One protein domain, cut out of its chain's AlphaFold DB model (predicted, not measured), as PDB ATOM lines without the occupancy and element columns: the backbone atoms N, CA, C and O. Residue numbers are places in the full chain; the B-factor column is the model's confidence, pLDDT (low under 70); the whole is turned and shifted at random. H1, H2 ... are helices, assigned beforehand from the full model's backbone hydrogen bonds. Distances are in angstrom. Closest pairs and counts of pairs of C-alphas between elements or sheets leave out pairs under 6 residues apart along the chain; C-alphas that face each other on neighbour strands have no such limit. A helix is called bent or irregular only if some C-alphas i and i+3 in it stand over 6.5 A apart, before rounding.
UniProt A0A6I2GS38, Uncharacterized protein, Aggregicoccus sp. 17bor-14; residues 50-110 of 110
ATOM      1  N   ALA A  50     -38.494 -10.863  -2.625       79.19
ATOM      2  CA  ALA A  50     -39.444 -10.348  -1.633       79.19
ATOM      3  C   ALA A  50     -40.930 -10.370  -2.071       79.19
ATOM      4  O   ALA A  50     -41.754 -10.848  -1.289       79.19
ATOM      5  N   PRO A  51     -41.319  -9.956  -3.303       79.69
ATOM      6  CA  PRO A  51     -42.726 -10.011  -3.710       79.69
ATOM      7  C   PRO A  51     -43.282 -11.440  -3.769       79.69
ATOM      8  O   PRO A  51     -44.424 -11.657  -3.377       79.69
ATOM      9  N   ARG A  52     -42.483 -12.434  -4.184       81.56
ATOM     10  CA  ARG A  52     -42.919 -13.841  -4.191       81.56
ATOM     11  C   ARG A  52     -43.096 -14.388  -2.779       81.56
ATOM     12  O   ARG A  52     -44.060 -15.104  -2.532       81.56
ATOM     13  N   ARG A  53     -42.201 -14.038  -1.851       83.19
ATOM     14  CA  ARG A  53     -42.300 -14.467  -0.445       83.19
ATOM     15  C   ARG A  53     -43.537 -13.901   0.230       83.19
ATOM     16  O   ARG A  53     -44.241 -14.635   0.911       83.19
ATOM     17  N   ALA A  54     -43.855 -12.635  -0.038       84.00
ATOM     18  CA  ALA A  54     -45.082 -12.012   0.442       84.00
ATOM     19  C   ALA A  54     -46.340 -12.730  -0.085       84.00
ATOM     20  O   ALA A  54     -47.273 -12.969   0.680       84.00
ATOM     21  N   THR A  55     -46.360 -13.129  -1.362       87.81
ATOM     22  CA  THR A  55     -47.468 -13.919  -1.930       87.81
ATOM     23  C   THR A  55     -47.588 -15.295  -1.273       87.81
ATOM     24  O   THR A  55     -48.696 -15.720  -0.949       87.81
ATOM     25  N   LEU A  56     -46.465 -15.978  -1.030       87.00
ATOM     26  CA  LEU A  56     -46.459 -17.264  -0.325       87.00
ATOM     27  C   LEU A  56     -46.958 -17.124   1.114       87.00
ATOM     28  O   LEU A  56     -47.807 -17.903   1.537       87.00
ATOM     29  N   LEU A  57     -46.514 -16.092   1.833       87.69
ATOM     30  CA  LEU A  57     -47.009 -15.789   3.172       87.69
ATOM     31  C   LEU A  57     -48.527 -15.561   3.169       87.69
ATOM     32  O   LEU A  57     -49.222 -16.063   4.048       87.69
ATOM     33  N   GLN A  58     -49.062 -14.827   2.188       88.56
ATOM     34  CA  GLN A  58     -50.508 -14.617   2.075       88.56
ATOM     35  C   GLN A  58     -51.267 -15.926   1.827       88.56
ATOM     36  O   GLN A  58     -52.305 -16.150   2.452       88.56
ATOM     37  N   ALA A  59     -50.750 -16.799   0.958       88.31
ATOM     38  CA  ALA A  59     -51.346 -18.106   0.689       88.31
ATOM     39  C   ALA A  59     -51.321 -19.022   1.927       88.31
ATOM     40  O   ALA A  59     -52.325 -19.669   2.245       88.31
ATOM     41  N   GLU A  60     -50.211 -19.031   2.665       88.31
ATOM     42  CA  GLU A  60     -50.075 -19.784   3.916       88.31
ATOM     43  C   GLU A  60     -50.991 -19.237   5.015       88.31
ATOM     44  O   GLU A  60     -51.691 -20.005   5.669       88.31
ATOM     45  N   LEU A  61     -51.079 -17.912   5.173       87.75
ATOM     46  CA  LEU A  61     -51.998 -17.280   6.125       87.75
ATOM     47  C   LEU A  61     -53.464 -17.601   5.821       87.75
ATOM     48  O   LEU A  61     -54.243 -17.846   6.744       87.75
ATOM     49  N   LEU A  62     -53.853 -17.607   4.545       89.44
ATOM     50  CA  LEU A  62     -55.196 -18.016   4.130       89.44
ATOM     51  C   LEU A  62     -55.457 -19.484   4.468       89.44
ATOM     52  O   LEU A  62     -56.476 -19.802   5.076       89.44
ATOM     53  N   THR A  63     -54.519 -20.369   4.132       86.62
ATOM     54  CA  THR A  63     -54.637 -21.807   4.414       86.62
ATOM     55  C   THR A  63     -54.719 -22.078   5.913       86.62
ATOM     56  O   THR A  63     -55.547 -22.875   6.358       86.62
ATOM     57  N   PHE A  64     -53.902 -21.379   6.698       87.56
ATOM     58  CA  PHE A  64     -53.932 -21.422   8.152       87.56
ATOM     59  C   PHE A  64     -55.301 -21.004   8.693       87.56
ATOM     60  O   PHE A  64     -55.901 -21.746   9.466       87.56
ATOM     61  N   ARG A  65     -55.841 -19.864   8.243       86.31
ATOM     62  CA  ARG A  65     -57.170 -19.395   8.667       86.31
ATOM     63  C   ARG A  65     -58.291 -20.353   8.276       86.31
ATOM     64  O   ARG A  65     -59.222 -20.512   9.046       86.31
ATOM     65  N   LEU A  66     -58.212 -20.994   7.114       86.25
ATOM     66  CA  LEU A  66     -59.244 -21.935   6.672       86.25
ATOM     67  C   LEU A  66     -59.250 -23.238   7.479       86.25
ATOM     68  O   LEU A  66     -60.313 -23.818   7.670       86.25
ATOM     69  N   ARG A  67     -58.080 -23.716   7.923       83.19
ATOM     70  CA  ARG A  67     -57.963 -25.000   8.641       83.19
ATOM     71  C   ARG A  67     -58.011 -24.869  10.156       83.19
ATOM     72  O   ARG A  67     -58.541 -25.746  10.816       83.19
ATOM     73  N   CYS A  68     -57.432 -23.800  10.684       86.06
ATOM     74  CA  CYS A  68     -57.264 -23.582  12.118       86.06
ATOM     75  C   CYS A  68     -58.132 -22.430  12.636       86.06
ATOM     76  O   CYS A  68     -57.994 -22.039  13.789       86.06
ATOM     77  N   GLY A  69     -58.961 -21.832  11.774       69.69
ATOM     78  CA  GLY A  69     -59.696 -20.603  12.051       69.69
ATOM     79  C   GLY A  69     -60.709 -20.707  13.187       69.69
ATOM     80  O   GLY A  69     -61.561 -21.585  13.197       69.69
ATOM     81  N   GLU A  70     -60.607 -19.723  14.081       65.12
ATOM     82  CA  GLU A  70     -61.491 -19.309  15.186       65.12
ATOM     83  C   GLU A  70     -61.726 -20.272  16.347       65.12
ATOM     84  O   GLU A  70     -61.881 -19.792  17.475       65.12
ATOM     85  N   ASP A  71     -61.676 -21.585  16.144       67.88
ATOM     86  CA  ASP A  71     -61.949 -22.499  17.248       67.88
ATOM     87  C   ASP A  71     -60.733 -22.669  18.173       67.88
ATOM     88  O   ASP A  71     -59.624 -23.040  17.771       67.88
ATOM     89  N   VAL A  72     -60.952 -22.416  19.463       66.94
ATOM     90  CA  VAL A  72     -59.944 -22.611  20.512       66.94
ATOM     91  C   VAL A  72     -59.529 -24.083  20.584       66.94
ATOM     92  O   VAL A  72     -58.373 -24.366  20.912       66.94
ATOM     93  N   ALA A  73     -60.423 -25.008  20.214       72.81
ATOM     94  CA  ALA A  73     -60.142 -26.441  20.166       72.81
ATOM     95  C   ALA A  73     -58.933 -26.771  19.267       72.81
ATOM     96  O   ALA A  73     -58.043 -27.531  19.671       72.81
ATOM     97  N   HIS A  74     -58.825 -26.109  18.112       74.19
ATOM     98  CA  HIS A  74     -57.770 -26.364  17.128       74.19
ATOM     99  C   HIS A  74     -56.391 -25.828  17.553       74.19
ATOM    100  O   HIS A  74     -55.366 -26.242  17.009       74.19
ATOM    101  N   ARG A  75     -56.301 -24.963  18.579       74.31
ATOM    102  CA  ARG A  75     -55.009 -24.425  19.072       74.31
ATOM    103  C   ARG A  75     -54.070 -25.501  19.608       74.31
ATOM    104  O   ARG A  75     -52.849 -25.354  19.559       74.31
ATOM    105  N   SER A  76     -54.634 -26.586  20.131       75.56
ATOM    106  CA  SER A  76     -53.872 -27.718  20.663       75.56
ATOM    107  C   SER A  76     -53.535 -28.785  19.615       75.56
ATOM    108  O   SER A  76     -52.799 -29.731  19.921       75.56
ATOM    109  N   GLU A  77     -54.003 -28.640  18.378       85.31
ATOM    110  CA  GLU A  77     -53.715 -29.610  17.329       85.31
ATOM    111  C   GLU A  77     -52.291 -29.448  16.809       85.31
ATOM    112  O   GLU A  77     -51.820 -28.343  16.538       85.31
ATOM    113  N   ALA A  78     -51.583 -30.571  16.664       84.56
ATOM    114  CA  ALA A  78     -50.197 -30.565  16.211       84.56
ATOM    115  C   ALA A  78     -50.038 -29.903  14.831       84.56
ATOM    116  O   ALA A  78     -49.117 -29.105  14.668       84.56
ATOM    117  N   ASP A  79     -50.967 -30.154  13.899       84.62
ATOM    118  CA  ASP A  79     -50.958 -29.561  12.553       84.62
ATOM    119  C   ASP A  79     -51.111 -28.033  12.617       84.62
ATOM    120  O   ASP A  79     -50.345 -27.303  11.992       84.62
ATOM    121  N   CYS A  80     -52.021 -27.514  13.449       87.56
ATOM    122  CA  CYS A  80     -52.200 -26.068  13.594       87.56
ATOM    123  C   CYS A  80     -51.001 -25.377  14.251       87.56
ATOM    124  O   CYS A  80     -50.610 -24.287  13.822       87.56
ATOM    125  N   ARG A  81     -50.355 -26.022  15.231       87.31
ATOM    126  CA  ARG A  81     -49.105 -25.502  15.810       87.31
ATOM    127  C   ARG A  81     -47.965 -25.483  14.797       87.31
ATOM    128  O   ARG A  81     -47.191 -24.528  14.759       87.31
ATOM    129  N   GLU A  82     -47.835 -26.538  14.000       86.06
ATOM    130  CA  GLU A  82     -46.804 -26.641  12.967       86.06
ATOM    131  C   GLU A  82     -47.004 -25.581  11.879       86.06
ATOM    132  O   GLU A  82     -46.078 -24.829  11.573       86.06
ATOM    133  N   ARG A  83     -48.233 -25.422  11.381       87.31
ATOM    134  CA  ARG A  83     -48.574 -24.371  10.411       87.31
ATOM    135  C   ARG A  83     -48.305 -22.970  10.951       87.31
ATOM    136  O   ARG A  83     -47.722 -22.154  10.243       87.31
ATOM    137  N   ALA A  84     -48.665 -22.697  12.205       89.25
ATOM    138  CA  ALA A  84     -48.363 -21.416  12.840       89.25
ATOM    139  C   ALA A  84     -46.846 -21.148  12.891       89.25
ATOM    140  O   ALA A  84     -46.409 -20.042  12.572       89.25
ATOM    141  N   ARG A  85     -46.023 -22.161  13.200       86.88
ATOM    142  CA  ARG A  85     -44.552 -22.040  13.146       86.88
ATOM    143  C   ARG A  85     -44.039 -21.767  11.734       86.88
ATOM    144  O   ARG A  85     -43.129 -20.953  11.583       86.88
ATOM    145  N   ASN A  86     -44.629 -22.391  10.717       87.19
ATOM    146  CA  ASN A  86     -44.259 -22.144   9.324       87.19
ATOM    147  C   ASN A  86     -44.570 -20.701   8.915       87.19
ATOM    148  O   ASN A  86     -43.688 -20.032   8.382       87.19
ATOM    149  N   VAL A  87     -45.752 -20.175   9.250       88.44
ATOM    150  CA  VAL A  87     -46.108 -18.762   9.009       88.44
ATOM    151  C   VAL A  87     -45.130 -17.811   9.710       88.44
ATOM    152  O   VAL A  87     -44.671 -16.840   9.110       88.44
ATOM    153  N   LEU A  88     -44.752 -18.114  10.956       87.56
ATOM    154  CA  LEU A  88     -43.787 -17.318  11.725       87.56
ATOM    155  C   LEU A  88     -42.354 -17.370  11.172       87.56
ATOM    156  O   LEU A  88     -41.543 -16.515  11.526       87.56
ATOM    157  N   SER A  89     -42.025 -18.350  10.325       85.38
ATOM    158  CA  SER A  89     -40.696 -18.463   9.712       85.38
ATOM    159  C   SER A  89     -40.463 -17.466   8.572       85.38
ATOM    160  O   SER A  89     -39.313 -17.216   8.211       85.38
ATOM    161  N   PHE A  90     -41.530 -16.860   8.034       84.88
ATOM    162  CA  PHE A  90     -41.426 -15.854   6.981       84.88
ATOM    163  C   PHE A  90     -40.960 -14.506   7.556       84.88
ATOM    164  O   PHE A  90     -41.599 -13.980   8.476       84.88
ATOM    165  N   PRO A  91     -39.909 -13.882   6.992       81.94
ATOM    166  CA  PRO A  91     -39.432 -12.580   7.458       81.94
ATOM    167  C   PRO A  91     -40.461 -11.460   7.237       81.94
ATOM    168  O   PRO A  91     -40.467 -10.475   7.974       81.94
ATOM    169  N   GLU A  92     -41.374 -11.622   6.276       87.06
ATOM    170  CA  GLU A  92     -42.469 -10.687   6.001       87.06
ATOM    171  C   GLU A  92     -43.592 -10.724   7.057       87.06
ATOM    172  O   GLU A  92     -44.454  -9.840   7.067       87.06
ATOM    173  N   CYS A  93     -43.610 -11.709   7.967       87.00
ATOM    174  CA  CYS A  93     -44.605 -11.771   9.038       87.00
ATOM    175  C   CYS A  93     -44.324 -10.674  10.086       87.00
ATOM    176  O   CYS A  93     -43.535 -10.830  11.025       87.00
ATOM    177  N   GLY A  94     -44.965  -9.516   9.912       86.25
ATOM    178  CA  GLY A  94     -44.901  -8.377  10.835       86.25
ATOM    179  C   GLY A  94     -45.656  -8.605  12.152       86.25
ATOM    180  O   GLY A  94     -46.181  -9.685  12.411       86.25
ATOM    181  N   ALA A  95     -45.745  -7.568  12.992       86.25
ATOM    182  CA  ALA A  95     -46.346  -7.660  14.329       86.25
ATOM    183  C   ALA A  95     -47.799  -8.176  14.317       86.25
ATOM    184  O   ALA A  95     -48.135  -9.084  15.070       86.25
ATOM    185  N   ALA A  96     -48.635  -7.666  13.406       86.12
ATOM    186  CA  ALA A  96     -50.033  -8.084  13.287       86.12
ATOM    187  C   ALA A  96     -50.184  -9.561  12.871       86.12
ATOM    188  O   ALA A  96     -51.063 -10.261  13.366       86.12
ATOM    189  N   CYS A  97     -49.304 -10.047  11.987       86.75
ATOM    190  CA  CYS A  97     -49.263 -11.455  11.587       86.75
ATOM    191  C   CYS A  97     -48.896 -12.343  12.780       86.75
ATOM    192  O   CYS A  97     -49.614 -13.300  13.065       86.75
ATOM    193  N   ARG A  98     -47.841 -11.981  13.524       87.62
ATOM    194  CA  ARG A  98     -47.398 -12.726  14.713       87.62
ATOM    195  C   ARG A  98     -48.501 -12.815  15.754       87.62
ATOM    196  O   ARG A  98     -48.842 -13.916  16.159       87.62
ATOM    197  N   GLN A  99     -49.132 -11.691  16.086       86.56
ATOM    198  CA  GLN A  99     -50.206 -11.652  17.078       86.56
ATOM    199  C   GLN A  99     -51.388 -12.568  16.711       86.56
ATOM    200  O   GLN A  99     -51.994 -13.175  17.591       86.56
ATOM    201  N   ALA A 100     -51.693 -12.718  15.418       83.44
ATOM    202  CA  ALA A 100     -52.776 -13.583  14.950       83.44
ATOM    203  C   ALA A 100     -52.472 -15.088  15.079       83.44
ATOM    204  O   ALA A 100     -53.404 -15.883  15.209       83.44
ATOM    205  N   VAL A 101     -51.198 -15.495  15.033       86.56
ATOM    206  CA  VAL A 101     -50.790 -16.917  15.022       86.56
ATOM    207  C   VAL A 101     -50.074 -17.365  16.301       86.56
ATOM    208  O   VAL A 101     -49.976 -18.563  16.564       86.56
ATOM    209  N   GLU A 102     -49.619 -16.434  17.139       83.31
ATOM    210  CA  GLU A 102     -48.881 -16.704  18.382       83.31
ATOM    211  C   GLU A 102     -49.702 -17.512  19.396       83.31
ATOM    212  O   GLU A 102     -49.154 -18.352  20.106       83.31
ATOM    213  N   ALA A 103     -51.033 -17.373  19.386       81.69
ATOM    214  CA  ALA A 103     -51.933 -18.198  20.196       81.69
ATOM    215  C   ALA A 103     -51.876 -19.707  19.859       81.69
ATOM    216  O   ALA A 103     -52.294 -20.527  20.675       81.69
ATOM    217  N   TYR A 104     -51.376 -20.070  18.672       82.94
ATOM    218  CA  TYR A 104     -51.239 -21.451  18.192       82.94
ATOM    219  C   TYR A 104     -49.793 -21.950  18.300       82.94
ATOM    220  O   TYR A 104     -49.548 -23.146  18.401       82.94
ATOM    221  N   ALA A 105     -48.809 -21.057  18.310       78.25
ATOM    222  CA  ALA A 105     -47.409 -21.406  18.506       78.25
ATOM    223  C   ALA A 105     -46.777 -20.413  19.485       78.25
ATOM    224  O   ALA A 105     -46.054 -19.517  19.040       78.25
ATOM    225  N   PRO A 106     -47.040 -20.554  20.801       66.81
ATOM    226  CA  PRO A 106     -46.402 -19.696  21.785       66.81
ATOM    227  C   PRO A 106     -44.892 -19.834  21.627       66.81
ATOM    228  O   PRO A 106     -44.383 -20.947  21.423       66.81
ATOM    229  N   ALA A 107     -44.187 -18.701  21.674       60.69
ATOM    230  CA  ALA A 107     -42.735 -18.692  21.662       60.69
ATOM    231  C   ALA A 107     -42.256 -19.710  22.699       60.69
ATOM    232  O   ALA A 107     -42.679 -19.654  23.852       60.69
ATOM    233  N   ALA A 108     -41.451 -20.688  22.268       57.00
ATOM    234  CA  ALA A 108     -40.911 -21.683  23.180       57.00
ATOM    235  C   ALA A 108     -40.173 -20.917  24.280       57.00
ATOM    236  O   ALA A 108     -39.150 -20.285  24.011       57.00
ATOM    237  N   THR A 109     -40.754 -20.896  25.479       44.78
ATOM    238  CA  THR A 109     -40.148 -20.299  26.664       44.78
ATOM    239  C   THR A 109     -38.781 -20.940  26.822       44.78
ATOM    240  O   THR A 109     -38.681 -22.163  26.939       44.78
ATOM    241  N   ARG A 110     -37.757 -20.103  26.682       38.25
ATOM    242  CA  ARG A 110     -36.350 -20.470  26.745       38.25
ATOM    243  C   ARG A 110     -35.931 -20.708  28.185       38.25
ATOM    244  O   ARG A 110     -36.424 -19.951  29.050       38.25
TER     245      ARG A 110
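This is residues 50 to 110 of the 110 residues of an uncharacterized protein of Aggregicoccus sp. 17bor-14 (UniProt A0A6I2GS38). Three helices sit roughly parallel in line, their centres making a triangle: the long H1, the shorter H3 that folds back along it, and the short H4 that folds back along H3. H2, a helix of five residues, is part of the turn between H1 and H3, and residues 106 to 110 run away from the helices as a tail. The printed part has 61 residues with four named helices, in the order H1, H2, H3, H4, and no named strand; the class is all helix. It is compact, with a radius of gyration of the C-alphas of 11.2 A, and spans 33 by 30 by 18 A.

The longest helix is H1, residues 50 to 68, 26.1 A from C-alpha 50 at (-39.444, -10.348, -1.633) to C-alpha 68 at (-57.264, -23.582, 12.118). H3, residues 78 to 88, is 15.4 A long. H4, residues 95 to 101, is 10.3 A long and ends with C-alpha 101 at (-50.790, -16.917, 15.022). H2, residues 72 to 76, measures 7.9 A; it is neither bent nor irregular, but only just: C-alphas 73 and 76 are 6.4 A apart.

H1 and H3 touch at a shallow tilt of 25 degrees and run opposite ways; their closest C-alphas, those of Cys 68 and Cys 80, are 5.8 A apart. H3 and H4 form a helical hairpin: they touch, run opposite ways at a shallow tilt of 10 degrees, and their closest C-alphas, those of Ala 84 and Val 101, are 5.6 A apart. H1 and H4 are near each other, with 8 pairs of C-alphas within 10 A. H2 is close to H1 but not clearly touching, the closest C-alphas being those of Cys 68 and His 74 at 5.8 A. It is also close to H3 but not clearly touching, with the C-alphas of His 74 and Cys 80 closest at 6.6 A. H2 and H4 are apart. In H1, H3 and H4 every O i to N i+4 pair is within hydrogen-bond range; in H2 it is 0 of 1, and 1 of its 2 O i to N i+3 pairs is within range.

The two C-alphas farthest apart, those of Ala 50 and Ala 73, are 34.1 A apart. The printed part has no cut and ends at Arg 110, the chain's last residue. The links H1 to H2 and H2 to H3 are tight, and the link H3 to H4 is short; no link is long. The mean pLDDT of the printed part is 81.1, and residues 69 to 72 and 106 to 110 are under 70.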